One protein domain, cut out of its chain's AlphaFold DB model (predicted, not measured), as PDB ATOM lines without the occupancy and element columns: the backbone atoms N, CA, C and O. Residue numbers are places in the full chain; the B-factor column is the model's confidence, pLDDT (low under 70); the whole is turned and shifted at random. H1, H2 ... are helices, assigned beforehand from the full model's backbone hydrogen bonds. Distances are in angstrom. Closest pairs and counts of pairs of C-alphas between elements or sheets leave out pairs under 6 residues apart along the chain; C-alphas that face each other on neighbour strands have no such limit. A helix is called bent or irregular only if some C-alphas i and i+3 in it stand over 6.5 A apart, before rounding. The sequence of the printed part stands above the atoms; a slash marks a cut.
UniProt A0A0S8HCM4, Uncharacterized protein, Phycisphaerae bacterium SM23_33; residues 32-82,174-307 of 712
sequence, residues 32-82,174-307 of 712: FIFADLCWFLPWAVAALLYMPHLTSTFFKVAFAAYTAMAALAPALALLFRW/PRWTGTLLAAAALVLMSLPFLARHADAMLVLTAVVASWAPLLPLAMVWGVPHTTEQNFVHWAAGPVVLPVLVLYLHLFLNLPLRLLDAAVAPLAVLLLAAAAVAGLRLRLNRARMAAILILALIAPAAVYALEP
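Overview. This is residues 32 to 82 and 174 to 307 of the 712 residues of an uncharacterized protein of Phycisphaerae bacterium SM23_33 (UniProt A0A0S8HCM4). What does the model look like? It is a bundle of long helices running roughly along one axis, with H7 in the middle and H1, H3, H8 and the bent H6 round it. H2 packs on H1 at one side, H4 packs on H3 at another, and the short H5 packs on H6a, an arm of H6. What is it made of? The printed part has 185 residues with eight named helices, H1 to H8 in order, and no named strand, an all-helix class. It is compact, with a radius of gyration of the C-alphas of 16.3 A, and spans 41 by 36 by 29 A.

Arrangement. What does the first helix touch? H1, residues 32 to 53, forms a hairpin with H2, residues 57 to 79, their closest C-alphas, Phe 40 and Ala 70, 5.3 A apart. H1 touches H8, residues 285 to 307, running the same way at a shallow tilt of 14 degrees, the closest C-alphas being Pro 42 and Leu 296 at 4.8 A. With residues 32 to 39 alone H1 touches H6a, residues 227 to 237, the closest C-alphas being Ala 35 and Phe 231 at 5.1 A. What else touches? H3, residues 176 to 197, touches H7, residues 256 to 279, opposite ways at a shallow tilt of 16 degrees, with closest C-alphas Gly 178 and Ala 274 at 3.9 A. H3 and H4, residues 200 to 211, form a hairpin with closest C-alphas Leu 194 and Val 203 at 6.0 A; H5, residues 214 to 220, touches H6a, with Ala 218 and Gly 237 closest at 6.0 A. H7 forms hairpins with H6b, residues 240 to 252, and with H8. How complete are the backbones? Every O i to N i+4 pair is within hydrogen-bond range in H4, H5, H6a and H6b, against 14 of 18 in H1, 17 of 19 in H2, 16 of 18 in H3, 18 of 20 in H7 and 16 of 19 in H8.

Along the chain. Where are the ends? H1 begins at C-alpha 32, (-81.919, 6.501, 23.306), and H8 ends at C-alpha 307, (-60.365, 33.883, 12.580). How long are the longer helices? H1 measures 32.1 A, H2 31.6 A, H3 31.5 A, H7 34.1 A and H8 35.5 A. Is H6 straight? By its hydrogen bonds H6, residues 227 to 252, was assigned as one helix, but it is bent: C-alphas 237 and 240 are 7.5 A apart.

Size, cuts and confidence. Where is the cut? Residues 83 to 173 are not printed, and C-alphas 82 and 174 are 29.6 A apart. Where is confidence low? The mean pLDDT of the printed part is 73.1, and 81 residues are under 70, among them 195 to 225.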
ATOM      1  N   PHE A  32     -82.632   6.403  24.582       65.75
ATOM      2  CA  PHE A  32     -81.919   6.501  23.306       65.75
ATOM      3  C   PHE A  32     -82.023   7.893  22.700       65.75
ATOM      4  O   PHE A  32     -81.007   8.447  22.321       65.75
ATOM      5  N   ILE A  33     -83.203   8.514  22.779       73.25
ATOM      6  CA  ILE A  33     -83.452   9.849  22.218       73.25
ATOM      7  C   ILE A  33     -82.435  10.874  22.736       73.25
ATOM      8  O   ILE A  33     -81.911  11.653  21.956       73.25
ATOM      9  N   PHE A  34     -82.119  10.870  24.035       78.81
ATOM     10  CA  PHE A  34     -81.157  11.828  24.582       78.81
ATOM     11  C   PHE A  34     -79.733  11.574  24.070       78.81
ATOM     12  O   PHE A  34     -79.056  12.511  23.661       78.81
ATOM     13  N   ALA A  35     -79.299  10.312  24.062       73.88
ATOM     14  CA  ALA A  35     -77.979   9.940  23.559       73.88
ATOM     15  C   ALA A  35     -77.834  10.242  22.057       73.88
ATOM     16  O   ALA A  35     -76.823  10.803  21.648       73.88
ATOM     17  N   ASP A  36     -78.874   9.959  21.269       75.00
ATOM     18  CA  ASP A  36     -78.929  10.240  19.835       75.00
ATOM     19  C   ASP A  36     -78.903  11.756  19.567       75.00
ATOM     20  O   ASP A  36     -78.185  12.212  18.683       75.00
ATOM     21  N   LEU A  37     -79.625  12.564  20.354       79.88
ATOM     22  CA  LEU A  37     -79.598  14.030  20.236       79.88
ATOM     23  C   LEU A  37     -78.228  14.610  20.600       79.88
ATOM     24  O   LEU A  37     -77.709  15.453  19.872       79.88
ATOM     25  N   CYS A  38     -77.627  14.149  21.698       79.38
ATOM     26  CA  CYS A  38     -76.262  14.525  22.068       79.38
ATOM     27  C   CYS A  38     -75.251  14.147  20.990       79.38
ATOM     28  O   CYS A  38     -74.237  14.819  20.854       79.38
ATOM     29  N   TRP A  39     -75.533  13.089  20.234       74.12
ATOM     30  CA  TRP A  39     -74.700  12.673  19.132       74.12
ATOM     31  C   TRP A  39     -74.914  13.568  17.912       74.12
ATOM     32  O   TRP A  39     -74.039  14.341  17.554       74.12
ATOM     33  N   PHE A  40     -76.083  13.526  17.290       77.06
ATOM     34  CA  PHE A  40     -76.283  14.073  15.950       77.06
ATOM     35  C   PHE A  40     -76.346  15.602  15.880       77.06
ATOM     36  O   PHE A  40     -75.926  16.193  14.886       77.06
ATOM     37  N   LEU A  41     -76.862  16.255  16.920       79.69
ATOM     38  CA  LEU A  41     -77.203  17.677  16.871       79.69
ATOM     39  C   LEU A  41     -75.954  18.586  16.915       79.69
ATOM     40  O   LEU A  41     -75.860  19.483  16.076       79.69
ATOM     41  N   PRO A  42     -74.938  18.326  17.766       81.25
ATOM     42  CA  PRO A  42     -73.655  19.030  17.695       81.25
ATOM     43  C   PRO A  42     -72.934  18.876  16.352       81.25
ATOM     44  O   PRO A  42     -72.372  19.848  15.850       81.25
ATOM     45  N   TRP A  43     -72.992  17.693  15.730       75.56
ATOM     46  CA  TRP A  43     -72.411  17.482  14.398       75.56
ATOM     47  C   TRP A  43     -73.170  18.217  13.303       75.56
ATOM     48  O   TRP A  43     -72.541  18.714  12.379       75.56
ATOM     49  N   ALA A  44     -74.494  18.333  13.411       77.50
ATOM     50  CA  ALA A  44     -75.281  19.146  12.490       77.50
ATOM     51  C   ALA A  44     -74.935  20.639  12.611       77.50
ATOM     52  O   ALA A  44     -74.800  21.321  11.599       77.50
ATOM     53  N   VAL A  45     -74.718  21.143  13.831       81.25
ATOM     54  CA  VAL A  45     -74.241  22.521  14.045       81.25
ATOM     55  C   VAL A  45     -72.837  22.707  13.466       81.25
ATOM     56  O   VAL A  45     -72.612  23.655  12.715       81.25
ATOM     57  N   ALA A  46     -71.906  21.786  13.741       76.00
ATOM     58  CA  ALA A  46     -70.575  21.812  13.136       76.00
ATOM     59  C   ALA A  46     -70.653  21.750  11.597       76.00
ATOM     60  O   ALA A  46     -69.976  22.507  10.912       76.00
ATOM     61  N   ALA A  47     -71.531  20.921  11.032       73.69
ATOM     62  CA  ALA A  47     -71.767  20.867   9.593       73.69
ATOM     63  C   ALA A  47     -72.190  22.223   9.039       73.69
ATOM     64  O   ALA A  47     -71.553  22.724   8.121       73.69
ATOM     65  N   LEU A  48     -73.214  22.847   9.617       77.94
ATOM     66  CA  LEU A  48     -73.727  24.128   9.134       77.94
ATOM     67  C   LEU A  48     -72.677  25.244   9.200       77.94
ATOM     68  O   LEU A  48     -72.560  26.025   8.259       77.94
ATOM     69  N   LEU A  49     -71.889  25.293  10.278       76.81
ATOM     70  CA  LEU A  49     -70.848  26.307  10.458       76.81
ATOM     71  C   LEU A  49     -69.651  26.101   9.519       76.81
ATOM     72  O   LEU A  49     -69.093  27.071   9.006       76.81
ATOM     73  N   TYR A  50     -69.258  24.848   9.276       72.75
ATOM     74  CA  TYR A  50     -68.008  24.528   8.584       72.75
ATOM     75  C   TYR A  50     -68.171  24.106   7.115       72.75
ATOM     76  O   TYR A  50     -67.201  24.145   6.357       72.75
ATOM     77  N   MET A  51     -69.382  23.767   6.668       72.81
ATOM     78  CA  MET A  51     -69.682  23.405   5.275       72.81
ATOM     79  C   MET A  51     -69.304  24.483   4.242       72.81
ATOM     80  O   MET A  51     -68.813  24.099   3.174       72.81
ATOM     81  N   PRO A  52     -69.444  25.801   4.509       71.00
ATOM     82  CA  PRO A  52     -68.974  26.838   3.587       71.00
ATOM     83  C   PRO A  52     -67.463  26.777   3.318       71.00
ATOM     84  O   PRO A  52     -67.024  27.130   2.226       71.00
ATOM     85  N   HIS A  53     -66.684  26.278   4.282       65.38
ATOM     86  CA  HIS A  53     -65.218  26.221   4.236       65.38
ATOM     87  C   HIS A  53     -64.676  24.943   3.584       65.38
ATOM     88  O   HIS A  53     -63.475  24.825   3.343       65.38
ATOM     89  N   LEU A  54     -65.543  23.975   3.270       65.75
ATOM     90  CA  LEU A  54     -65.160  22.795   2.502       65.75
ATOM     91  C   LEU A  54     -64.898  23.187   1.042       65.75
ATOM     92  O   LEU A  54     -65.751  23.767   0.374       65.75
ATOM     93  N   THR A  55     -63.731  22.830   0.516       58.12
ATOM     94  CA  THR A  55     -63.354  23.119  -0.880       58.12
ATOM     95  C   THR A  55     -63.853  22.062  -1.868       58.12
ATOM     96  O   THR A  55     -63.935  22.328  -3.063       58.12
ATOM     97  N   SER A  56     -64.211  20.866  -1.392       62.25
ATOM     98  CA  SER A  56     -64.652  19.747  -2.233       62.25
ATOM     99  C   SER A  56     -66.168  19.571  -2.188       62.25
ATOM    100  O   SER A  56     -66.755  19.402  -1.115       62.25
ATOM    101  N   THR A  57     -66.799  19.541  -3.363       66.69
ATOM    102  CA  THR A  57     -68.229  19.235  -3.516       66.69
ATOM    103  C   THR A  57     -68.557  17.834  -3.008       66.69
ATOM    104  O   THR A  57     -69.568  17.666  -2.333       66.69
ATOM    105  N   PHE A  58     -67.676  16.848  -3.234       65.38
ATOM    106  CA  PHE A  58     -67.843  15.495  -2.693       65.38
ATOM    107  C   PHE A  58     -67.960  15.524  -1.170       65.38
ATOM    108  O   PHE A  58     -68.885  14.939  -0.616       65.38
ATOM    109  N   PHE A  59     -67.079  16.263  -0.487       65.44
ATOM    110  CA  PHE A  59     -67.173  16.388   0.964       65.44
ATOM    111  C   PHE A  59     -68.410  17.152   1.400       65.44
ATOM    112  O   PHE A  59     -69.042  16.709   2.345       65.44
ATOM    113  N   LYS A  60     -68.813  18.228   0.715       69.06
ATOM    114  CA  LYS A  60     -70.082  18.908   1.024       69.06
ATOM    115  C   LYS A  60     -71.267  17.948   0.936       69.06
ATOM    116  O   LYS A  60     -72.088  17.929   1.845       69.06
ATOM    117  N   VAL A  61     -71.324  17.120  -0.109       72.06
ATOM    118  CA  VAL A  61     -72.382  16.119  -0.307       72.06
ATOM    119  C   VAL A  61     -72.295  15.007   0.736       72.06
ATOM    120  O   VAL A  61     -73.309  14.676   1.338       72.06
ATOM    121  N   ALA A  62     -71.108  14.465   1.014       66.88
ATOM    122  CA  ALA A  62     -70.912  13.433   2.032       66.88
ATOM    123  C   ALA A  62     -71.255  13.946   3.441       66.88
ATOM    124  O   ALA A  62     -71.912  13.246   4.209       66.88
ATOM    125  N   PHE A  63     -70.871  15.184   3.769       69.94
ATOM    126  CA  PHE A  63     -71.184  15.830   5.044       69.94
ATOM    127  C   PHE A  63     -72.678  16.154   5.147       69.94
ATOM    128  O   PHE A  63     -73.285  15.891   6.181       69.94
ATOM    129  N   ALA A  64     -73.309  16.644   4.076       70.81
ATOM    130  CA  ALA A  64     -74.752  16.869   4.024       70.81
ATOM    131  C   ALA A  64     -75.545  15.558   4.128       70.81
ATOM    132  O   ALA A  64     -76.508  15.490   4.885       70.81
ATOM    133  N   ALA A  65     -75.111  14.497   3.443       71.81
ATOM    134  CA  ALA A  65     -75.709  13.168   3.522       71.81
ATOM    135  C   ALA A  65     -75.553  12.569   4.925       71.81
ATOM    136  O   ALA A  65     -76.515  12.030   5.467       71.81
ATOM    137  N   TYR A  66     -74.381  12.721   5.554       69.31
ATOM    138  CA  TYR A  66     -74.177  12.340   6.951       69.31
ATOM    139  C   TYR A  66     -75.107  13.123   7.884       69.31
ATOM    140  O   TYR A  66     -75.750  12.519   8.733       69.31
ATOM    141  N   THR A  67     -75.242  14.439   7.693       67.44
ATOM    142  CA  THR A  67     -76.119  15.308   8.500       67.44
ATOM    143  C   THR A  67     -77.602  14.963   8.304       67.44
ATOM    144  O   THR A  67     -78.373  14.935   9.261       67.44
ATOM    145  N   ALA A  68     -78.005  14.622   7.078       69.94
ATOM    146  CA  ALA A  68     -79.350  14.158   6.764       69.94
ATOM    147  C   ALA A  68     -79.627  12.780   7.382       69.94
ATOM    148  O   ALA A  68     -80.655  12.600   8.031       69.94
ATOM    149  N   MET A  69     -78.695  11.825   7.271       66.31
ATOM    150  CA  MET A  69     -78.793  10.531   7.959       66.31
ATOM    151  C   MET A  69     -78.811  10.697   9.479       66.31
ATOM    152  O   MET A  69     -79.547   9.991  10.156       66.31
ATOM    153  N   ALA A  70     -78.050  11.648  10.013       62.19
ATOM    154  CA  ALA A  70     -78.022  12.005  11.424       62.19
ATOM    155  C   ALA A  70     -79.359  12.585  11.915       62.19
ATOM    156  O   ALA A  70     -79.798  12.268  13.016       62.19
ATOM    157  N   ALA A  71     -80.047  13.377  11.090       63.53
ATOM    158  CA  ALA A  71     -81.391  13.875  11.380       63.53
ATOM    159  C   ALA A  71     -82.475  12.787  11.219       63.53
ATOM    160  O   ALA A  71     -83.446  12.753  11.977       63.53
ATOM    161  N   LEU A  72     -82.296  11.868  10.265       66.38
ATOM    162  CA  LEU A  72     -83.222  10.767   9.974       66.38
ATOM    163  C   LEU A  72     -83.073   9.577  10.930       66.38
ATOM    164  O   LEU A  72     -84.062   8.901  11.199       66.38
ATOM    165  N   ALA A  73     -81.884   9.304  11.469       63.66
ATOM    166  CA  ALA A  73     -81.625   8.151  12.332       63.66
ATOM    167  C   ALA A  73     -82.467   8.151  13.626       63.66
ATOM    168  O   ALA A  73     -83.046   7.106  13.928       63.66
ATOM    169  N   PRO A  74     -82.649   9.274  14.353       57.91
ATOM    170  CA  PRO A  74     -83.583   9.351  15.477       57.91
ATOM    171  C   PRO A  74     -85.037   9.091  15.058       57.91
ATOM    172  O   PRO A  74     -85.771   8.404  15.770       57.91
ATOM    173  N   ALA A  75     -85.455   9.590  13.888       62.06
ATOM    174  CA  ALA A  75     -86.802   9.393  13.346       62.06
ATOM    175  C   ALA A  75     -87.043   7.934  12.912       62.06
ATOM    176  O   ALA A  75     -88.078   7.350  13.226       62.06
ATOM    177  N   LEU A  76     -86.056   7.297  12.278       59.84
ATOM    178  CA  LEU A  76     -86.071   5.877  11.923       59.84
ATOM    179  C   LEU A  76     -85.994   4.984  13.168       59.84
ATOM    180  O   LEU A  76     -86.705   3.986  13.245       59.84
ATOM    181  N   ALA A  77     -85.209   5.354  14.183       55.78
ATOM    182  CA  ALA A  77     -85.176   4.666  15.473       55.78
ATOM    183  C   ALA A  77     -86.519   4.774  16.217       55.78
ATOM    184  O   ALA A  77     -86.918   3.834  16.909       55.78
ATOM    185  N   LEU A  78     -87.244   5.887  16.048       58.38
ATOM    186  CA  LEU A  78     -88.620   6.062  16.520       58.38
ATOM    187  C   LEU A  78     -89.624   5.208  15.725       58.38
ATOM    188  O   LEU A  78     -90.516   4.627  16.343       58.38
ATOM    189  N   LEU A  79     -89.460   5.081  14.403       55.34
ATOM    190  CA  LEU A  79     -90.343   4.314  13.506       55.34
ATOM    191  C   LEU A  79     -90.149   2.791  13.613       55.34
ATOM    192  O   LEU A  79     -91.124   2.044  13.651       55.34
ATOM    193  N   PHE A  80     -88.913   2.307  13.756       50.69
ATOM    194  CA  PHE A  80     -88.588   0.880  13.913       50.69
ATOM    195  C   PHE A  80     -88.729   0.370  15.359       50.69
ATOM    196  O   PHE A  80     -88.180  -0.678  15.727       50.69
ATOM    197  N   ARG A  81     -89.470   1.080  16.221       53.28
ATOM    198  CA  ARG A  81     -89.609   0.722  17.638       53.28
ATOM    199  C   ARG A  81     -90.359  -0.597  17.842       53.28
ATOM    200  O   ARG A  81     -91.581  -0.671  17.855       53.28
ATOM    201  N   TRP A  82     -89.545  -1.628  18.054       51.19
ATOM    202  CA  TRP A  82     -89.719  -2.897  18.765       51.19
ATOM    203  C   TRP A  82     -91.099  -3.095  19.422       51.19
ATOM    204  O   TRP A  82     -91.234  -3.060  20.646       51.19
ATOM    205  N   PRO A 174     -68.483   0.905  36.791       77.56
ATOM    206  CA  PRO A 174     -67.327   1.091  37.663       77.56
ATOM    207  C   PRO A 174     -66.876   2.560  37.719       77.56
ATOM    208  O   PRO A 174     -66.898   3.248  36.708       77.56
ATOM    209  N   ARG A 175     -66.391   3.042  38.874       81.50
ATOM    210  CA  ARG A 175     -65.918   4.439  39.007       81.50
ATOM    211  C   ARG A 175     -64.703   4.753  38.125       81.50
ATOM    212  O   ARG A 175     -64.623   5.852  37.592       81.50
ATOM    213  N   TRP A 176     -63.805   3.784  37.925       81.06
ATOM    214  CA  TRP A 176     -62.622   3.940  37.065       81.06
ATOM    215  C   TRP A 176     -62.978   4.227  35.599       81.06
ATOM    216  O   TRP A 176     -62.173   4.813  34.881       81.06
ATOM    217  N   THR A 177     -64.198   3.883  35.164       79.62
ATOM    218  CA  THR A 177     -64.726   4.294  33.858       79.62
ATOM    219  C   THR A 177     -64.682   5.812  33.699       79.62
ATOM    220  O   THR A 177     -64.319   6.293  32.633       79.62
ATOM    221  N   GLY A 178     -64.996   6.566  34.758       82.56
ATOM    222  CA  GLY A 178     -64.933   8.024  34.727       82.56
ATOM    223  C   GLY A 178     -63.520   8.543  34.456       82.56
ATOM    224  O   GLY A 178     -63.338   9.392  33.592       82.56
ATOM    225  N   THR A 179     -62.512   7.976  35.122       83.56
ATOM    226  CA  THR A 179     -61.102   8.359  34.942       83.56
ATOM    227  C   THR A 179     -60.621   8.117  33.513       83.56
ATOM    228  O   THR A 179     -59.969   8.982  32.937       83.56
ATOM    229  N   LEU A 180     -60.977   6.978  32.913       82.31
ATOM    230  CA  LEU A 180     -60.580   6.681  31.534       82.31
ATOM    231  C   LEU A 180     -61.268   7.587  30.512       82.31
ATOM    232  O   LEU A 180     -60.628   8.008  29.555       82.31
ATOM    233  N   LEU A 181     -62.543   7.927  30.723       83.69
ATOM    234  CA  LEU A 181     -63.260   8.865  29.853       83.69
ATOM    235  C   LEU A 181     -62.703  10.290  29.968       83.69
ATOM    236  O   LEU A 181     -62.573  10.975  28.958       83.69
ATOM    237  N   ALA A 182     -62.321  10.722  31.172       85.75
ATOM    238  CA  ALA A 182     -61.665  12.011  31.377       85.75
ATOM    239  C   ALA A 182     -60.279  12.056  30.713       85.75
ATOM    240  O   ALA A 182     -59.957  13.024  30.029       85.75
ATOM    241  N   ALA A 183     -59.484  10.989  30.851       83.31
ATOM    242  CA  ALA A 183     -58.201  10.865  30.163       83.31
ATOM    243  C   ALA A 183     -58.375  10.892  28.634       83.31
ATOM    244  O   ALA A 183     -57.661  11.618  27.949       83.31
ATOM    245  N   ALA A 184     -59.372  10.176  28.101       79.12
ATOM    246  CA  ALA A 184     -59.708  10.201  26.679       79.12
ATOM    247  C   ALA A 184     -60.084  11.609  26.193       79.12
ATOM    248  O   ALA A 184     -59.641  12.026  25.127       79.12
ATOM    249  N   ALA A 185     -60.863  12.358  26.980       83.94
ATOM    250  CA  ALA A 185     -61.214  13.738  26.659       83.94
ATOM    251  C   ALA A 185     -59.981  14.652  26.622       83.94
ATOM    252  O   ALA A 185     -59.855  15.453  25.701       83.94
ATOM    253  N   LEU A 186     -59.052  14.511  27.575       83.81
ATOM    254  CA  LEU A 186     -57.806  15.286  27.609       83.81
ATOM    255  C   LEU A 186     -56.917  15.000  26.396       83.81
ATOM    256  O   LEU A 186     -56.444  15.931  25.746       83.81
ATOM    257  N   VAL A 187     -56.736  13.722  26.052       79.25
ATOM    258  CA  VAL A 187     -56.018  13.325  24.833       79.25
ATOM    259  C   VAL A 187     -56.695  13.938  23.612       79.25
ATOM    260  O   VAL A 187     -56.027  14.547  22.778       79.25
ATOM    261  N   LEU A 188     -58.020  13.824  23.516       79.19
ATOM    262  CA  LEU A 188     -58.764  14.353  22.384       79.19
ATOM    263  C   LEU A 188     -58.609  15.875  22.267       79.19
ATOM    264  O   LEU A 188     -58.380  16.375  21.173       79.19
ATOM    265  N   MET A 189     -58.646  16.605  23.383       80.31
ATOM    266  CA  MET A 189     -58.401  18.052  23.414       80.31
ATOM    267  C   MET A 189     -56.959  18.430  23.038       80.31
ATOM    268  O   MET A 189     -56.738  19.512  22.502       80.31
ATOM    269  N   SER A 190     -55.976  17.555  23.273       77.75
ATOM    270  CA  SER A 190     -54.580  17.783  22.858       77.75
ATOM    271  C   SER A 190     -54.333  17.532  21.364       77.75
ATOM    272  O   SER A 190     -53.336  17.986  20.803       77.75
ATOM    273  N   LEU A 191     -55.248  16.828  20.698       75.75
ATOM    274  CA  LEU A 191     -55.084  16.342  19.332       75.75
ATOM    275  C   LEU A 191     -54.973  17.470  18.287       75.75
ATOM    276  O   LEU A 191     -54.074  17.383  17.450       75.75
ATOM    277  N   PRO A 192     -55.762  18.564  18.338       74.44
ATOM    278  CA  PRO A 192     -55.553  19.688  17.429       74.44
ATOM    279  C   PRO A 192     -54.243  20.437  17.678       74.44
ATOM    280  O   PRO A 192     -53.603  20.900  16.734       74.44
ATOM    281  N   PHE A 193     -53.799  20.529  18.937       72.81
ATOM    282  CA  PHE A 193     -52.498  21.113  19.262       72.81
ATOM    283  C   PHE A 193     -51.368  20.292  18.632       72.81
ATOM    284  O   PHE A 193     -50.540  20.847  17.908       72.81
ATOM    285  N   LEU A 194     -51.388  18.968  18.821       70.62
ATOM    286  CA  LEU A 194     -50.425  18.055  18.205       70.62
ATOM    287  C   LEU A 194     -50.482  18.130  16.674       70.62
ATOM    288  O   LEU A 194     -49.439  18.261  16.041       70.62
ATOM    289  N   ALA A 195     -51.674  18.136  16.072       68.62
ATOM    290  CA  ALA A 195     -51.838  18.238  14.621       68.62
ATOM    291  C   ALA A 195     -51.206  19.512  14.033       68.62
ATOM    292  O   ALA A 195     -50.697  19.483  12.915       68.62
ATOM    293  N   ARG A 196     -51.200  20.617  14.788       67.06
ATOM    294  CA  ARG A 196     -50.608  21.893  14.365       67.06
ATOM    295  C   ARG A 196     -49.088  21.943  14.570       67.06
ATOM    296  O   ARG A 196     -48.399  22.454  13.690       67.06
ATOM    297  N   HIS A 197     -48.575  21.397  15.676       62.22
ATOM    298  CA  HIS A 197     -47.198  21.645  16.141       62.22
ATOM    299  C   HIS A 197     -46.248  20.448  15.997       62.22
ATOM    300  O   HIS A 197     -45.037  20.635  16.070       62.22
ATOM    301  N   ALA A 198     -46.762  19.232  15.807       63.91
ATOM    302  CA  ALA A 198     -45.953  18.021  15.723       63.91
ATOM    303  C   ALA A 198     -45.900  17.446  14.299       63.91
ATOM    304  O   ALA A 198     -46.772  17.696  13.458       63.91
ATOM    305  N   ASP A 199     -44.874  16.631  14.050       62.03
ATOM    306  CA  ASP A 199     -44.731  15.862  12.815       62.03
ATOM    307  C   ASP A 199     -45.930  14.935  12.604       62.03
ATOM    308  O   ASP A 199     -46.378  14.253  13.527       62.03
ATOM    309  N   ALA A 200     -46.417  14.843  11.364       59.66
ATOM    310  CA  ALA A 200     -47.610  14.065  11.021       59.66
ATOM    311  C   ALA A 200     -47.539  12.596  11.488       59.66
ATOM    312  O   ALA A 200     -48.549  12.027  11.900       59.66
ATOM    313  N   MET A 201     -46.343  11.994  11.480       57.94
ATOM    314  CA  MET A 201     -46.120  10.628  11.975       57.94
ATOM    315  C   MET A 201     -46.203  10.525  13.499       57.94
ATOM    316  O   MET A 201     -46.745   9.550  14.020       57.94
ATOM    317  N   LEU A 202     -45.710  11.532  14.224       65.94
ATOM    318  CA  LEU A 202     -45.823  11.595  15.679       65.94
ATOM    319  C   LEU A 202     -47.284  11.790  16.098       65.94
ATOM    320  O   LEU A 202     -47.751  11.117  17.014       65.94
ATOM    321  N   VAL A 203     -48.026  12.627  15.367       65.50
ATOM    322  CA  VAL A 203     -49.473  12.802  15.546       65.50
ATOM    323  C   VAL A 203     -50.196  11.475  15.316       65.50
ATOM    324  O   VAL A 203     -50.935  11.033  16.190       65.50
ATOM    325  N   LEU A 204     -49.942  10.789  14.196       63.34
ATOM    326  CA  LEU A 204     -50.576   9.504  13.882       63.34
ATOM    327  C   LEU A 204     -50.266   8.428  14.939       63.34
ATOM    328  O   LEU A 204     -51.154   7.676  15.336       63.34
ATOM    329  N   THR A 205     -49.029   8.383  15.434       65.06
ATOM    330  CA  THR A 205     -48.588   7.405  16.440       65.06
ATOM    331  C   THR A 205     -49.202   7.703  17.809       65.06
ATOM    332  O   THR A 205     -49.718   6.793  18.455       65.06
ATOM    333  N   ALA A 206     -49.220   8.972  18.237       65.00
ATOM    334  CA  ALA A 206     -49.847   9.406  19.486       65.00
ATOM    335  C   ALA A 206     -51.359   9.141  19.482       65.00
ATOM    336  O   ALA A 206     -51.922   8.696  20.484       65.00
ATOM    337  N   VAL A 207     -52.005   9.350  18.334       65.62
ATOM    338  CA  VAL A 207     -53.402   8.990  18.092       65.62
ATOM    339  C   VAL A 207     -53.561   7.480  18.277       65.62
ATOM    340  O   VAL A 207     -54.201   7.052  19.230       65.62
ATOM    341  N   VAL A 208     -52.921   6.647  17.457       64.75
ATOM    342  CA  VAL A 208     -53.075   5.179  17.519       64.75
ATOM    343  C   VAL A 208     -52.798   4.621  18.928       64.75
ATOM    344  O   VAL A 208     -53.577   3.808  19.430       64.75
ATOM    345  N   ALA A 209     -51.748   5.103  19.598       64.38
ATOM    346  CA  ALA A 209     -51.365   4.670  20.942       64.38
ATOM    347  C   ALA A 209     -52.385   5.061  22.029       64.38
ATOM    348  O   ALA A 209     -52.636   4.279  22.946       64.38
ATOM    349  N   SER A 210     -53.007   6.238  21.927       61.78
ATOM    350  CA  SER A 210     -53.994   6.706  22.908       61.78
ATOM    351  C   SER A 210     -55.391   6.091  22.735       61.78
ATOM    352  O   SER A 210     -56.171   6.083  23.690       61.78
ATOM    353  N   TRP A 211     -55.697   5.504  21.568       64.19
ATOM    354  CA  TRP A 211     -56.989   4.857  21.271       64.19
ATOM    355  C   TRP A 211     -57.020   3.343  21.503       64.19
ATOM    356  O   TRP A 211     -58.099   2.784  21.730       64.19
ATOM    357  N   ALA A 212     -55.862   2.674  21.515       64.25
ATOM    358  CA  ALA A 212     -55.743   1.250  21.845       64.25
ATOM    359  C   ALA A 212     -56.457   0.825  23.157       64.25
ATOM    360  O   ALA A 212     -57.029  -0.267  23.178       64.25
ATOM    361  N   PRO A 213     -56.532   1.655  24.225       61.19
ATOM    362  CA  PRO A 213     -57.275   1.324  25.447       61.19
ATOM    363  C   PRO A 213     -58.801   1.501  25.336       61.19
ATOM    364  O   PRO A 213     -59.542   0.900  26.114       61.19
ATOM    365  N   LEU A 214     -59.291   2.310  24.386       61.69
ATOM    366  CA  LEU A 214     -60.705   2.702  24.266       61.69
ATOM    367  C   LEU A 214     -61.530   1.751  23.383       61.69
ATOM    368  O   LEU A 214     -62.712   1.531  23.652       61.69
ATOM    369  N   LEU A 215     -60.901   1.100  22.402       58.66
ATOM    370  CA  LEU A 215     -61.509   0.015  21.614       58.66
ATOM    371  C   LEU A 215     -61.990  -1.168  22.490       58.66
ATOM    372  O   LEU A 215     -63.140  -1.594  22.343       58.66
ATOM    373  N   PRO A 216     -61.200  -1.656  23.471       56.84
ATOM    374  CA  PRO A 216     -61.663  -2.622  24.461       56.84
ATOM    375  C   PRO A 216     -62.843  -2.119  25.299       56.84
ATOM    376  O   PRO A 216     -63.729  -2.905  25.609       56.84
ATOM    377  N   LEU A 217     -62.912  -0.830  25.649       58.69
ATOM    378  CA  LEU A 217     -64.031  -0.267  26.422       58.69
ATOM    379  C   LEU A 217     -65.363  -0.335  25.663       58.69
ATOM    380  O   LEU A 217     -66.369  -0.738  26.250       58.69
ATOM    381  N   ALA A 218     -65.360  -0.041  24.359       55.41
ATOM    382  CA  ALA A 218     -66.536  -0.183  23.498       55.41
ATOM    383  C   ALA A 218     -66.967  -1.654  23.320       55.41
ATOM    384  O   ALA A 218     -68.163  -1.941  23.274       55.41
ATOM    385  N   MET A 219     -66.014  -2.596  23.282       50.88
ATOM    386  CA  MET A 219     -66.290  -4.036  23.148       50.88
ATOM    387  C   MET A 219     -66.657  -4.737  24.472       50.88
ATOM    388  O   MET A 219     -67.378  -5.736  24.473       50.88
ATOM    389  N   VAL A 220     -66.172  -4.238  25.613       51.16
ATOM    390  CA  VAL A 220     -66.393  -4.825  26.951       51.16
ATOM    391  C   VAL A 220     -67.718  -4.364  27.567       51.16
ATOM    392  O   VAL A 220     -68.239  -5.005  28.489       51.16
ATOM    393  N   TRP A 221     -68.310  -3.276  27.078       57.47
ATOM    394  CA  TRP A 221     -69.623  -2.810  27.517       57.47
ATOM    395  C   TRP A 221     -70.721  -3.459  26.674       57.47
ATOM    396  O   TRP A 221     -70.952  -3.096  25.529       57.47
ATOM    397  N   GLY A 222     -71.388  -4.463  27.255       53.12
ATOM    398  CA  GLY A 222     -72.599  -5.043  26.677       53.12
ATOM    399  C   GLY A 222     -73.707  -4.002  26.471       53.12
ATOM    400  O   GLY A 222     -73.578  -2.850  26.881       53.12
ATOM    401  N   VAL A 223     -74.809  -4.429  25.846       58.50
ATOM    402  CA  VAL A 223     -75.978  -3.586  25.526       58.50
ATOM    403  C   VAL A 223     -76.347  -2.696  26.729       58.50
ATOM    404  O   VAL A 223     -76.586  -3.244  27.803       58.50
ATOM    405  N   PRO A 224     -76.392  -1.359  26.599       63.41
ATOM    406  CA  PRO A 224     -76.673  -0.473  27.726       63.41
ATOM    407  C   PRO A 224     -78.073  -0.721  28.300       63.41
ATOM    408  O   PRO A 224     -79.038  -0.926  27.562       63.41
ATOM    409  N   HIS A 225     -78.185  -0.712  29.632       65.00
ATOM    410  CA  HIS A 225     -79.403  -1.129  30.340       65.00
ATOM    411  C   HIS A 225     -80.085  -0.006  31.138       65.00
ATOM    412  O   HIS A 225     -81.226  -0.158  31.570       65.00
ATOM    413  N   THR A 226     -79.406   1.127  31.314       71.81
ATOM    414  CA  THR A 226     -79.905   2.350  31.968       71.81
ATOM    415  C   THR A 226     -79.659   3.557  31.064       71.81
ATOM    416  O   THR A 226     -78.827   3.489  30.156       71.81
ATOM    417  N   THR A 227     -80.360   4.669  31.299       73.75
ATOM    418  CA  THR A 227     -80.143   5.920  30.549       73.75
ATOM    419  C   THR A 227     -78.704   6.417  30.700       73.75
ATOM    420  O   THR A 227     -78.098   6.832  29.719       73.75
ATOM    421  N   GLU A 228     -78.124   6.295  31.896       81.81
ATOM    422  CA  GLU A 228     -76.738   6.662  32.199       81.81
ATOM    423  C   GLU A 228     -75.732   5.792  31.439       81.81
ATOM    424  O   GLU A 228     -74.804   6.313  30.827       81.81
ATOM    425  N   GLN A 229     -75.926   4.470  31.428       77.38
ATOM    426  CA  GLN A 229     -75.072   3.567  30.649       77.38
ATOM    427  C   GLN A 229     -75.189   3.805  29.156       77.38
ATOM    428  O   GLN A 229     -74.190   3.715  28.452       77.38
ATOM    429  N   ASN A 230     -76.399   4.100  28.684       76.81
ATOM    430  CA  ASN A 230     -76.625   4.409  27.286       76.81
ATOM    431  C   ASN A 230     -75.868   5.682  26.905       76.81
ATOM    432  O   ASN A 230     -75.077   5.656  25.974       76.81
ATOM    433  N   PHE A 231     -76.016   6.755  27.681       82.12
ATOM    434  CA  PHE A 231     -75.271   7.991  27.461       82.12
ATOM    435  C   PHE A 231     -73.749   7.775  27.470       82.12
ATOM    436  O   PHE A 231     -73.070   8.202  26.544       82.12
ATOM    437  N   VAL A 232     -73.210   7.054  28.461       80.88
ATOM    438  CA  VAL A 232     -71.765   6.773  28.556       80.88
ATOM    439  C   VAL A 232     -71.258   5.940  27.374       80.88
ATOM    440  O   VAL A 232     -70.188   6.220  26.837       80.88
ATOM    441  N   HIS A 233     -72.025   4.939  26.940       76.38
ATOM    442  CA  HIS A 233     -71.680   4.117  25.782       76.38
ATOM    443  C   HIS A 233     -71.668   4.943  24.487       76.38
ATOM    444  O   HIS A 233     -70.716   4.861  23.715       76.38
ATOM    445  N   TRP A 234     -72.680   5.790  24.283       75.94
ATOM    446  CA  TRP A 234     -72.790   6.654  23.105       75.94
ATOM    447  C   TRP A 234     -71.800   7.819  23.093       75.94
ATOM    448  O   TRP A 234     -71.399   8.239  22.018       75.94
ATOM    449  N   ALA A 235     -71.356   8.316  24.248       78.75
ATOM    450  CA  ALA A 235     -70.283   9.308  24.314       78.75
ATOM    451  C   ALA A 235     -68.909   8.704  23.954       78.75
ATOM    452  O   ALA A 235     -68.051   9.401  23.422       78.75
ATOM    453  N   ALA A 236     -68.703   7.410  24.230       74.94
ATOM    454  CA  ALA A 236     -67.432   6.712  24.027       74.94
ATOM    455  C   ALA A 236     -67.317   5.963  22.686       74.94
ATOM    456  O   ALA A 236     -66.218   5.762  22.195       74.94
ATOM    457  N   GLY A 237     -68.412   5.514  22.078       69.50
ATOM    458  CA  GLY A 237     -68.388   4.873  20.752       69.50
ATOM    459  C   GLY A 237     -67.775   5.712  19.607       69.50
ATOM    460  O   GLY A 237     -67.061   5.156  18.773       69.50
ATOM    461  N   PRO A 238     -67.995   7.032  19.535       67.06
ATOM    462  CA  PRO A 238     -67.673   7.795  18.336       67.06
ATOM    463  C   PRO A 238     -66.301   8.446  18.297       67.06
ATOM    464  O   PRO A 238     -66.016   9.250  17.407       67.06
ATOM    465  N   VAL A 239     -65.431   8.120  19.244       67.88
ATOM    466  CA  VAL A 239     -64.106   8.733  19.297       67.88
ATOM    467  C   VAL A 239     -63.184   8.352  18.137       67.88
ATOM    468  O   VAL A 239     -62.153   8.981  17.924       67.88
ATOM    469  N   VAL A 240     -63.619   7.405  17.304       65.38
ATOM    470  CA  VAL A 240     -63.029   7.105  15.994       65.38
ATOM    471  C   VAL A 240     -63.215   8.263  14.999       65.38
ATOM    472  O   VAL A 240     -62.416   8.410  14.079       65.38
ATOM    473  N   LEU A 241     -64.235   9.113  15.161       69.38
ATOM    474  CA  LEU A 241     -64.576  10.141  14.175       69.38
ATOM    475  C   LEU A 241     -63.522  11.262  14.076       69.38
ATOM    476  O   LEU A 241     -63.109  11.546  12.957       69.38
ATOM    477  N   PRO A 242     -62.990  11.849  15.166       69.06
ATOM    478  CA  PRO A 242     -61.865  12.787  15.074       69.06
ATOM    479  C   PRO A 242     -60.600  12.171  14.468       69.06
ATOM    480  O   PRO A 242     -59.865  12.857  13.767       69.06
ATOM    481  N   VAL A 243     -60.362  10.871  14.674       67.00
ATOM    482  CA  VAL A 243     -59.253  10.145  14.028       67.00
ATOM    483  C   VAL A 243     -59.482  10.030  12.532       67.00
ATOM    484  O   VAL A 243     -58.568  10.280  11.754       67.00
ATOM    485  N   LEU A 244     -60.705   9.692  12.123       69.56
ATOM    486  CA  LEU A 244     -61.084   9.687  10.721       69.56
ATOM    487  C   LEU A 244     -60.933  11.092  10.127       69.56
ATOM    488  O   LEU A 244     -60.321  11.219   9.080       69.56
ATOM    489  N   VAL A 245     -61.400  12.148  10.797       69.62
ATOM    490  CA  VAL A 245     -61.236  13.537  10.331       69.62
ATOM    491  C   VAL A 245     -59.761  13.918  10.226       69.62
ATOM    492  O   VAL A 245     -59.368  14.503   9.224       69.62
ATOM    493  N   LEU A 246     -58.924  13.541  11.194       69.94
ATOM    494  CA  LEU A 246     -57.479  13.756  11.142       69.94
ATOM    495  C   LEU A 246     -56.832  12.977   9.986       69.94
ATOM    496  O   LEU A 246     -56.009  13.527   9.263       69.94
ATOM    497  N   TYR A 247     -57.216  11.719   9.777       67.31
ATOM    498  CA  TYR A 247     -56.757  10.910   8.649       67.31
ATOM    499  C   TYR A 247     -57.170  11.567   7.325       67.31
ATOM    500  O   TYR A 247     -56.344  11.807   6.451       67.31
ATOM    501  N   LEU A 248     -58.433  11.964   7.193       68.06
ATOM    502  CA  LEU A 248     -58.934  12.682   6.025       68.06
ATOM    503  C   LEU A 248     -58.252  14.057   5.865       68.06
ATOM    504  O   LEU A 248     -58.020  14.469   4.737       68.06
ATOM    505  N   HIS A 249     -57.857  14.758   6.931       68.69
ATOM    506  CA  HIS A 249     -57.015  15.959   6.833       68.69
ATOM    507  C   HIS A 249     -55.645  15.620   6.233       68.69
ATOM    508  O   HIS A 249     -55.257  16.196   5.214       68.69
ATOM    509  N   LEU A 250     -54.954  14.627   6.804       64.69
ATOM    510  CA  LEU A 250     -53.627  14.205   6.358       64.69
ATOM    511  C   LEU A 250     -53.623  13.775   4.882       64.69
ATOM    512  O   LEU A 250     -52.705  14.138   4.148       64.69
ATOM    513  N   PHE A 251     -54.651  13.056   4.427       62.44
ATOM    514  CA  PHE A 251     -54.694  12.491   3.074       62.44
ATOM    515  C   PHE A 251     -55.473  13.332   2.054       62.44
ATOM    516  O   PHE A 251     -55.130  13.331   0.875       62.44
ATOM    517  N   LEU A 252     -56.506  14.062   2.480       60.41
ATOM    518  CA  LEU A 252     -57.468  14.735   1.592       60.41
ATOM    519  C   LEU A 252     -57.515  16.257   1.789       60.41
ATOM    520  O   LEU A 252     -58.364  16.916   1.195       60.41
ATOM    521  N   ASN A 253     -56.581  16.823   2.563       60.12
ATOM    522  CA  ASN A 253     -56.433  18.268   2.775       60.12
ATOM    523  C   ASN A 253     -57.691  18.946   3.347       60.12
ATOM    524  O   ASN A 253     -57.997  20.090   3.002       60.12
ATOM    525  N   LEU A 254     -58.462  18.228   4.169       65.25
ATOM    526  CA  LEU A 254     -59.580  18.833   4.894       65.25
ATOM    527  C   LEU A 254     -59.052  19.920   5.837       65.25
ATOM    528  O   LEU A 254     -58.064  19.659   6.506       65.25
ATOM    529  N   PRO A 255     -59.700  21.087   5.962       65.44
ATOM    530  CA  PRO A 255     -59.267  22.120   6.899       65.44
ATOM    531  C   PRO A 255     -59.095  21.573   8.323       65.44
ATOM    532  O   PRO A 255     -60.016  20.942   8.847       65.44
ATOM    533  N   LEU A 256     -57.964  21.867   8.983       70.25
ATOM    534  CA  LEU A 256     -57.728  21.498  10.395       70.25
ATOM    535  C   LEU A 256     -58.857  21.957  11.328       70.25
ATOM    536  O   LEU A 256     -59.157  21.293  12.310       70.25
ATOM    537  N   ARG A 257     -59.550  23.034  10.972       71.19
ATOM    538  CA  ARG A 257     -60.717  23.556  11.688       71.19
ATOM    539  C   ARG A 257     -61.853  22.546  11.868       71.19
ATOM    540  O   ARG A 257     -62.541  22.532  12.883       71.19
ATOM    541  N   LEU A 258     -62.034  21.645  10.900       71.25
ATOM    542  CA  LEU A 258     -63.012  20.560  11.017       71.25
ATOM    543  C   LEU A 258     -62.636  19.580  12.124       71.25
ATOM    544  O   LEU A 258     -63.520  18.980  12.731       71.25
ATOM    545  N   LEU A 259     -61.338  19.419  12.391       77.25
ATOM    546  CA  LEU A 259     -60.845  18.608  13.493       77.25
ATOM    547  C   LEU A 259     -61.149  19.276  14.833       77.25
ATOM    548  O   LEU A 259     -61.631  18.601  15.737       77.25
ATOM    549  N   ASP A 260     -60.941  20.587  14.955       77.31
ATOM    550  CA  ASP A 260     -61.294  21.344  16.161       77.31
ATOM    551  C   ASP A 260     -62.804  21.278  16.447       77.31
ATOM    552  O   ASP A 260     -63.228  20.959  17.564       77.31
ATOM    553  N   ALA A 261     -63.620  21.480  15.409       77.44
ATOM    554  CA  ALA A 261     -65.078  21.391  15.466       77.44
ATOM    555  C   ALA A 261     -65.589  19.983  15.808       77.44
ATOM    556  O   ALA A 261     -66.628  19.839  16.449       77.44
ATOM    557  N   ALA A 262     -64.860  18.947  15.385       78.00
ATOM    558  CA  ALA A 262     -65.130  17.547  15.693       78.00
ATOM    559  C   ALA A 262     -64.754  17.174  17.136       78.00
ATOM    560  O   ALA A 262     -65.476  16.447  17.822       78.00
ATOM    561  N   VAL A 263     -63.600  17.662  17.593       84.06
ATOM    562  CA  VAL A 263     -63.016  17.361  18.903       84.06
ATOM    563  C   VAL A 263     -63.821  18.002  20.029       84.06
ATOM    564  O   VAL A 263     -64.099  17.341  21.029       84.06
ATOM    565  N   ALA A 264     -64.220  19.265  19.880       85.75
ATOM    566  CA  ALA A 264     -64.836  20.042  20.951       85.75
ATOM    567  C   ALA A 264     -66.149  19.455  21.522       85.75
ATOM    568  O   ALA A 264     -66.202  19.222  22.734       85.75
ATOM    569  N   PRO A 265     -67.196  19.157  20.723       86.50
ATOM    570  CA  PRO A 265     -68.435  18.587  21.252       86.50
ATOM    571  C   PRO A 265     -68.205  17.194  21.843       86.50
ATOM    572  O   PRO A 265     -68.771  16.855  22.879       86.50
ATOM    573  N   LEU A 266     -67.323  16.396  21.240       85.00
ATOM    574  CA  LEU A 266     -67.016  15.058  21.724       85.00
ATOM    575  C   LEU A 266     -66.263  15.084  23.055       85.00
ATOM    576  O   LEU A 266     -66.565  14.292  23.945       85.00
ATOM    577  N   ALA A 267     -65.339  16.027  23.236       87.06
ATOM    578  CA  ALA A 267     -64.654  16.224  24.504       87.06
ATOM    579  C   ALA A 267     -65.637  16.646  25.612       87.06
ATOM    580  O   ALA A 267     -65.568  16.118  26.722       87.06
ATOM    581  N   VAL A 268     -66.611  17.516  25.305       89.88
ATOM    582  CA  VAL A 268     -67.701  17.877  26.233       89.88
ATOM    583  C   VAL A 268     -68.530  16.649  26.623       89.88
ATOM    584  O   VAL A 268     -68.782  16.429  27.809       89.88
ATOM    585  N   LEU A 269     -68.917  15.815  25.655       89.44
ATOM    586  CA  LEU A 269     -69.684  14.592  25.916       89.44
ATOM    587  C   LEU A 269     -68.889  13.570  26.735       89.44
ATOM    588  O   LEU A 269     -69.448  12.963  27.649       89.44
ATOM    589  N   LEU A 270     -67.593  13.404  26.462       87.75
ATOM    590  CA  LEU A 270     -66.711  12.513  27.217       87.75
ATOM    591  C   LEU A 270     -66.514  12.990  28.659       87.75
ATOM    592  O   LEU A 270     -66.590  12.170  29.571       87.75
ATOM    593  N   LEU A 271     -66.331  14.293  28.891       90.31
ATOM    594  CA  LEU A 271     -66.247  14.862  30.243       90.31
ATOM    595  C   LEU A 271     -67.574  14.725  31.001       90.31
ATOM    596  O   LEU A 271     -67.586  14.346  32.175       90.31
ATOM    597  N   ALA A 272     -68.705  14.955  30.332       90.00
ATOM    598  CA  ALA A 272     -70.025  14.737  30.916       90.00
ATOM    599  C   ALA A 272     -70.254  13.253  31.263       90.00
ATOM    600  O   ALA A 272     -70.730  12.930  32.354       90.00
ATOM    601  N   ALA A 273     -69.868  12.332  30.377       87.94
ATOM    602  CA  ALA A 273     -69.930  10.892  30.614       87.94
ATOM    603  C   ALA A 273     -68.978  10.454  31.738       87.94
ATOM    604  O   ALA A 273     -69.345   9.618  32.571       87.94
ATOM    605  N   ALA A 274     -67.792  11.064  31.818       88.88
ATOM    606  CA  ALA A 274     -66.834  10.851  32.893       88.88
ATOM    607  C   ALA A 274     -67.424  11.240  34.253       88.88
ATOM    608  O   ALA A 274     -67.336  10.461  35.203       88.88
ATOM    609  N   ALA A 275     -68.095  12.393  34.333       89.50
ATOM    610  CA  ALA A 275     -68.786  12.841  35.538       89.50
ATOM    611  C   ALA A 275     -69.942  11.897  35.920       89.50
ATOM    612  O   ALA A 275     -70.055  11.500  37.081       89.50
ATOM    613  N   VAL A 276     -70.760  11.463  34.952       87.81
ATOM    614  CA  VAL A 276     -71.855  10.500  35.183       87.81
ATOM    615  C   VAL A 276     -71.326   9.173  35.740       87.81
ATOM    616  O   VAL A 276     -71.860   8.671  36.731       87.81
ATOM    617  N   ALA A 277     -70.253   8.623  35.167       84.94
ATOM    618  CA  ALA A 277     -69.684   7.345  35.595       84.94
ATOM    619  C   ALA A 277     -68.878   7.438  36.907       84.94
ATOM    620  O   ALA A 277     -69.042   6.604  37.802       84.94
ATOM    621  N   GLY A 278     -68.020   8.454  37.041       84.88
ATOM    622  CA  GLY A 278     -67.123   8.636  38.186       84.88
ATOM    623  C   GLY A 278     -67.852   9.081  39.454       84.88
ATOM    624  O   GLY A 278     -67.649   8.500  40.523       84.88
ATOM    625  N   LEU A 279     -68.764  10.051  39.321       87.44
ATOM    626  CA  LEU A 279     -69.536  10.617  40.436       87.44
ATOM    627  C   LEU A 279     -70.893   9.925  40.640       87.44
ATOM    628  O   LEU A 279     -71.599  10.231  41.599       87.44
ATOM    629  N   ARG A 280     -71.258   8.964  39.778       83.75
ATOM    630  CA  ARG A 280     -72.534   8.221  39.816       83.75
ATOM    631  C   ARG A 280     -73.767   9.135  39.752       83.75
ATOM    632  O   ARG A 280     -74.767   8.898  40.433       83.75
ATOM    633  N   LEU A 281     -73.697  10.187  38.940       85.38
ATOM    634  CA  LEU A 281     -74.791  11.143  38.777       85.38
ATOM    635  C   LEU A 281     -75.940  10.520  37.979       85.38
ATOM    636  O   LEU A 281     -75.730   9.966  36.905       85.38
ATOM    637  N   ARG A 282     -77.172  10.675  38.472       85.06
ATOM    638  CA  ARG A 282     -78.382  10.360  37.698       85.06
ATOM    639  C   ARG A 282     -78.675  11.454  36.672       85.06
ATOM    640  O   ARG A 282     -78.575  12.643  37.001       85.06
ATOM    641  N   LEU A 283     -79.078  11.065  35.466       82.44
ATOM    642  CA  LEU A 283     -79.441  11.998  34.397       82.44
ATOM    643  C   LEU A 283     -80.915  12.405  34.527       82.44
ATOM    644  O   LEU A 283     -81.821  11.690  34.103       82.44
ATOM    645  N   ASN A 284     -81.164  13.573  35.123       86.50
ATOM    646  CA  ASN A 284     -82.484  14.210  35.119       86.50
ATOM    647  C   ASN A 284     -82.630  15.162  33.915       86.50
ATOM    648  O   ASN A 284     -81.658  15.446  33.216       86.50
ATOM    649  N   ARG A 285     -83.845  15.676  33.672       82.81
ATOM    650  CA  ARG A 285     -84.129  16.564  32.526       82.81
ATOM    651  C   ARG A 285     -83.235  17.808  32.490       82.81
ATOM    652  O   ARG A 285     -82.750  18.154  31.421       82.81
ATOM    653  N   ALA A 286     -82.964  18.419  33.644       86.19
ATOM    654  CA  ALA A 286     -82.107  19.601  33.740       86.19
ATOM    655  C   ALA A 286     -80.649  19.306  33.340       86.19
ATOM    656  O   ALA A 286     -80.073  20.024  32.531       86.19
ATOM    657  N   ARG A 287     -80.066  18.210  33.846       87.88
ATOM    658  CA  ARG A 287     -78.703  17.780  33.487       87.88
ATOM    659  C   ARG A 287     -78.604  17.374  32.021       87.88
ATOM    660  O   ARG A 287     -77.629  17.723  31.369       87.88
ATOM    661  N   MET A 288     -79.618  16.678  31.503       86.19
ATOM    662  CA  MET A 288     -79.695  16.331  30.082       86.19
ATOM    663  C   MET A 288     -79.701  17.593  29.205       86.19
ATOM    664  O   MET A 288     -78.887  17.703  28.293       86.19
ATOM    665  N   ALA A 289     -80.543  18.581  29.526       85.12
ATOM    666  CA  ALA A 289     -80.577  19.852  28.805       85.12
ATOM    667  C   ALA A 289     -79.232  20.596  28.868       85.12
ATOM    668  O   ALA A 289     -78.735  21.029  27.835       85.12
ATOM    669  N   ALA A 290     -78.606  20.682  30.047       89.25
ATOM    670  CA  ALA A 290     -77.314  21.349  30.211       89.25
ATOM    671  C   ALA A 290     -76.199  20.699  29.373       89.25
ATOM    672  O   ALA A 290     -75.462  21.401  28.686       89.25
ATOM    673  N   ILE A 291     -76.101  19.363  29.384       89.69
ATOM    674  CA  ILE A 291     -75.119  18.621  28.574       89.69
ATOM    675  C   ILE A 291     -75.340  18.891  27.082       89.69
ATOM    676  O   ILE A 291     -74.379  19.150  26.361       89.69
ATOM    677  N   LEU A 292     -76.594  18.854  26.623       86.75
ATOM    678  CA  LEU A 292     -76.924  19.099  25.220       86.75
ATOM    679  C   LEU A 292     -76.578  20.535  24.801       86.75
ATOM    680  O   LEU A 292     -75.948  20.724  23.767       86.75
ATOM    681  N   ILE A 293     -76.929  21.532  25.617       88.56
ATOM    682  CA  ILE A 293     -76.609  22.944  25.357       88.56
ATOM    683  C   ILE A 293     -75.092  23.146  25.265       88.56
ATOM    684  O   ILE A 293     -74.616  23.748  24.305       88.56
ATOM    685  N   LEU A 294     -74.321  22.602  26.212       89.50
ATOM    686  CA  LEU A 294     -72.858  22.705  26.191       89.50
ATOM    687  C   LEU A 294     -72.253  22.047  24.945       89.50
ATOM    688  O   LEU A 294     -71.362  22.622  24.320       89.50
ATOM    689  N   ALA A 295     -72.756  20.873  24.554       87.44
ATOM    690  CA  ALA A 295     -72.296  20.185  23.352       87.44
ATOM    691  C   ALA A 295     -72.630  20.967  22.067       87.44
ATOM    692  O   ALA A 295     -71.844  20.937  21.126       87.44
ATOM    693  N   LEU A 296     -73.753  21.695  22.027       87.62
ATOM    694  CA  LEU A 296     -74.158  22.521  20.883       87.62
ATOM    695  C   LEU A 296     -73.385  23.836  20.771       87.62
ATOM    696  O   LEU A 296     -73.093  24.279  19.663       87.62
ATOM    697  N   ILE A 297     -73.049  24.458  21.903       88.81
ATOM    698  CA  ILE A 297     -72.285  25.712  21.927       88.81
ATOM    699  C   ILE A 297     -70.816  25.464  21.570       88.81
ATOM    700  O   ILE A 297     -70.193  26.323  20.955       88.81
ATOM    701  N   ALA A 298     -70.257  24.299  21.917       86.31
ATOM    702  CA  ALA A 298     -68.834  24.018  21.736       86.31
ATOM    703  C   ALA A 298     -68.323  24.223  20.287       86.31
ATOM    704  O   ALA A 298     -67.355  24.967  20.128       86.31
ATOM    705  N   PRO A 299     -68.963  23.684  19.224       83.06
ATOM    706  CA  PRO A 299     -68.562  23.968  17.842       83.06
ATOM    707  C   PRO A 299     -68.625  25.459  17.480       83.06
ATOM    708  O   PRO A 299     -67.727  25.968  16.817       83.06
ATOM    709  N   ALA A 300     -69.655  26.176  17.940       83.25
ATOM    710  CA  ALA A 300     -69.821  27.604  17.668       83.25
ATOM    711  C   ALA A 300     -68.768  28.463  18.385       83.25
ATOM    712  O   ALA A 300     -68.252  29.421  17.811       83.25
ATOM    713  N   ALA A 301     -68.413  28.103  19.620       83.06
ATOM    714  CA  ALA A 301     -67.369  28.774  20.384       83.06
ATOM    715  C   ALA A 301     -65.987  28.590  19.738       83.06
ATOM    716  O   ALA A 301     -65.230  29.552  19.635       83.06
ATOM    717  N   VAL A 302     -65.676  27.380  19.257       81.25
ATOM    718  CA  VAL A 302     -64.445  27.118  18.492       81.25
ATOM    719  C   VAL A 302     -64.422  27.949  17.211       81.25
ATOM    720  O   VAL A 302     -63.452  28.670  16.980       81.25
ATOM    721  N   TYR A 303     -65.512  27.930  16.442       76.25
ATOM    722  CA  TYR A 303     -65.642  28.699  15.204       76.25
ATOM    723  C   TYR A 303     -65.440  30.207  15.418       76.25
ATOM    724  O   TYR A 303     -64.736  30.862  14.653       76.25
ATOM    725  N   ALA A 304     -66.005  30.769  16.489       76.31
ATOM    726  CA  ALA A 304     -65.868  32.189  16.806       76.31
ATOM    727  C   ALA A 304     -64.431  32.596  17.197       76.31
ATOM    728  O   ALA A 304     -64.045  33.751  17.015       76.31
ATOM    729  N   LEU A 305     -63.625  31.668  17.725       68.75
ATOM    730  CA  LEU A 305     -62.249  31.923  18.169       68.75
ATOM    731  C   LEU A 305     -61.196  31.720  17.060       68.75
ATOM    732  O   LEU A 305     -60.041  32.124  17.224       68.75
ATOM    733  N   GLU A 306     -61.569  31.114  15.931       61.91
ATOM    734  CA  GLU A 306     -60.669  30.711  14.838       61.91
ATOM    735  C   GLU A 306     -60.109  31.816  13.925       61.91
ATOM    736  O   GLU A 306     -58.935  31.696  13.558       61.91
ATOM    737  N   PRO A 307     -60.843  32.889  13.552       53.22
ATOM    738  CA  PRO A 307     -60.365  33.883  12.580       53.22
ATOM    739  C   PRO A 307     -59.023  34.540  12.940       53.22
ATOM    740  O   PRO A 307     -58.356  35.101  12.078       53.22
TER     741      PRO A 307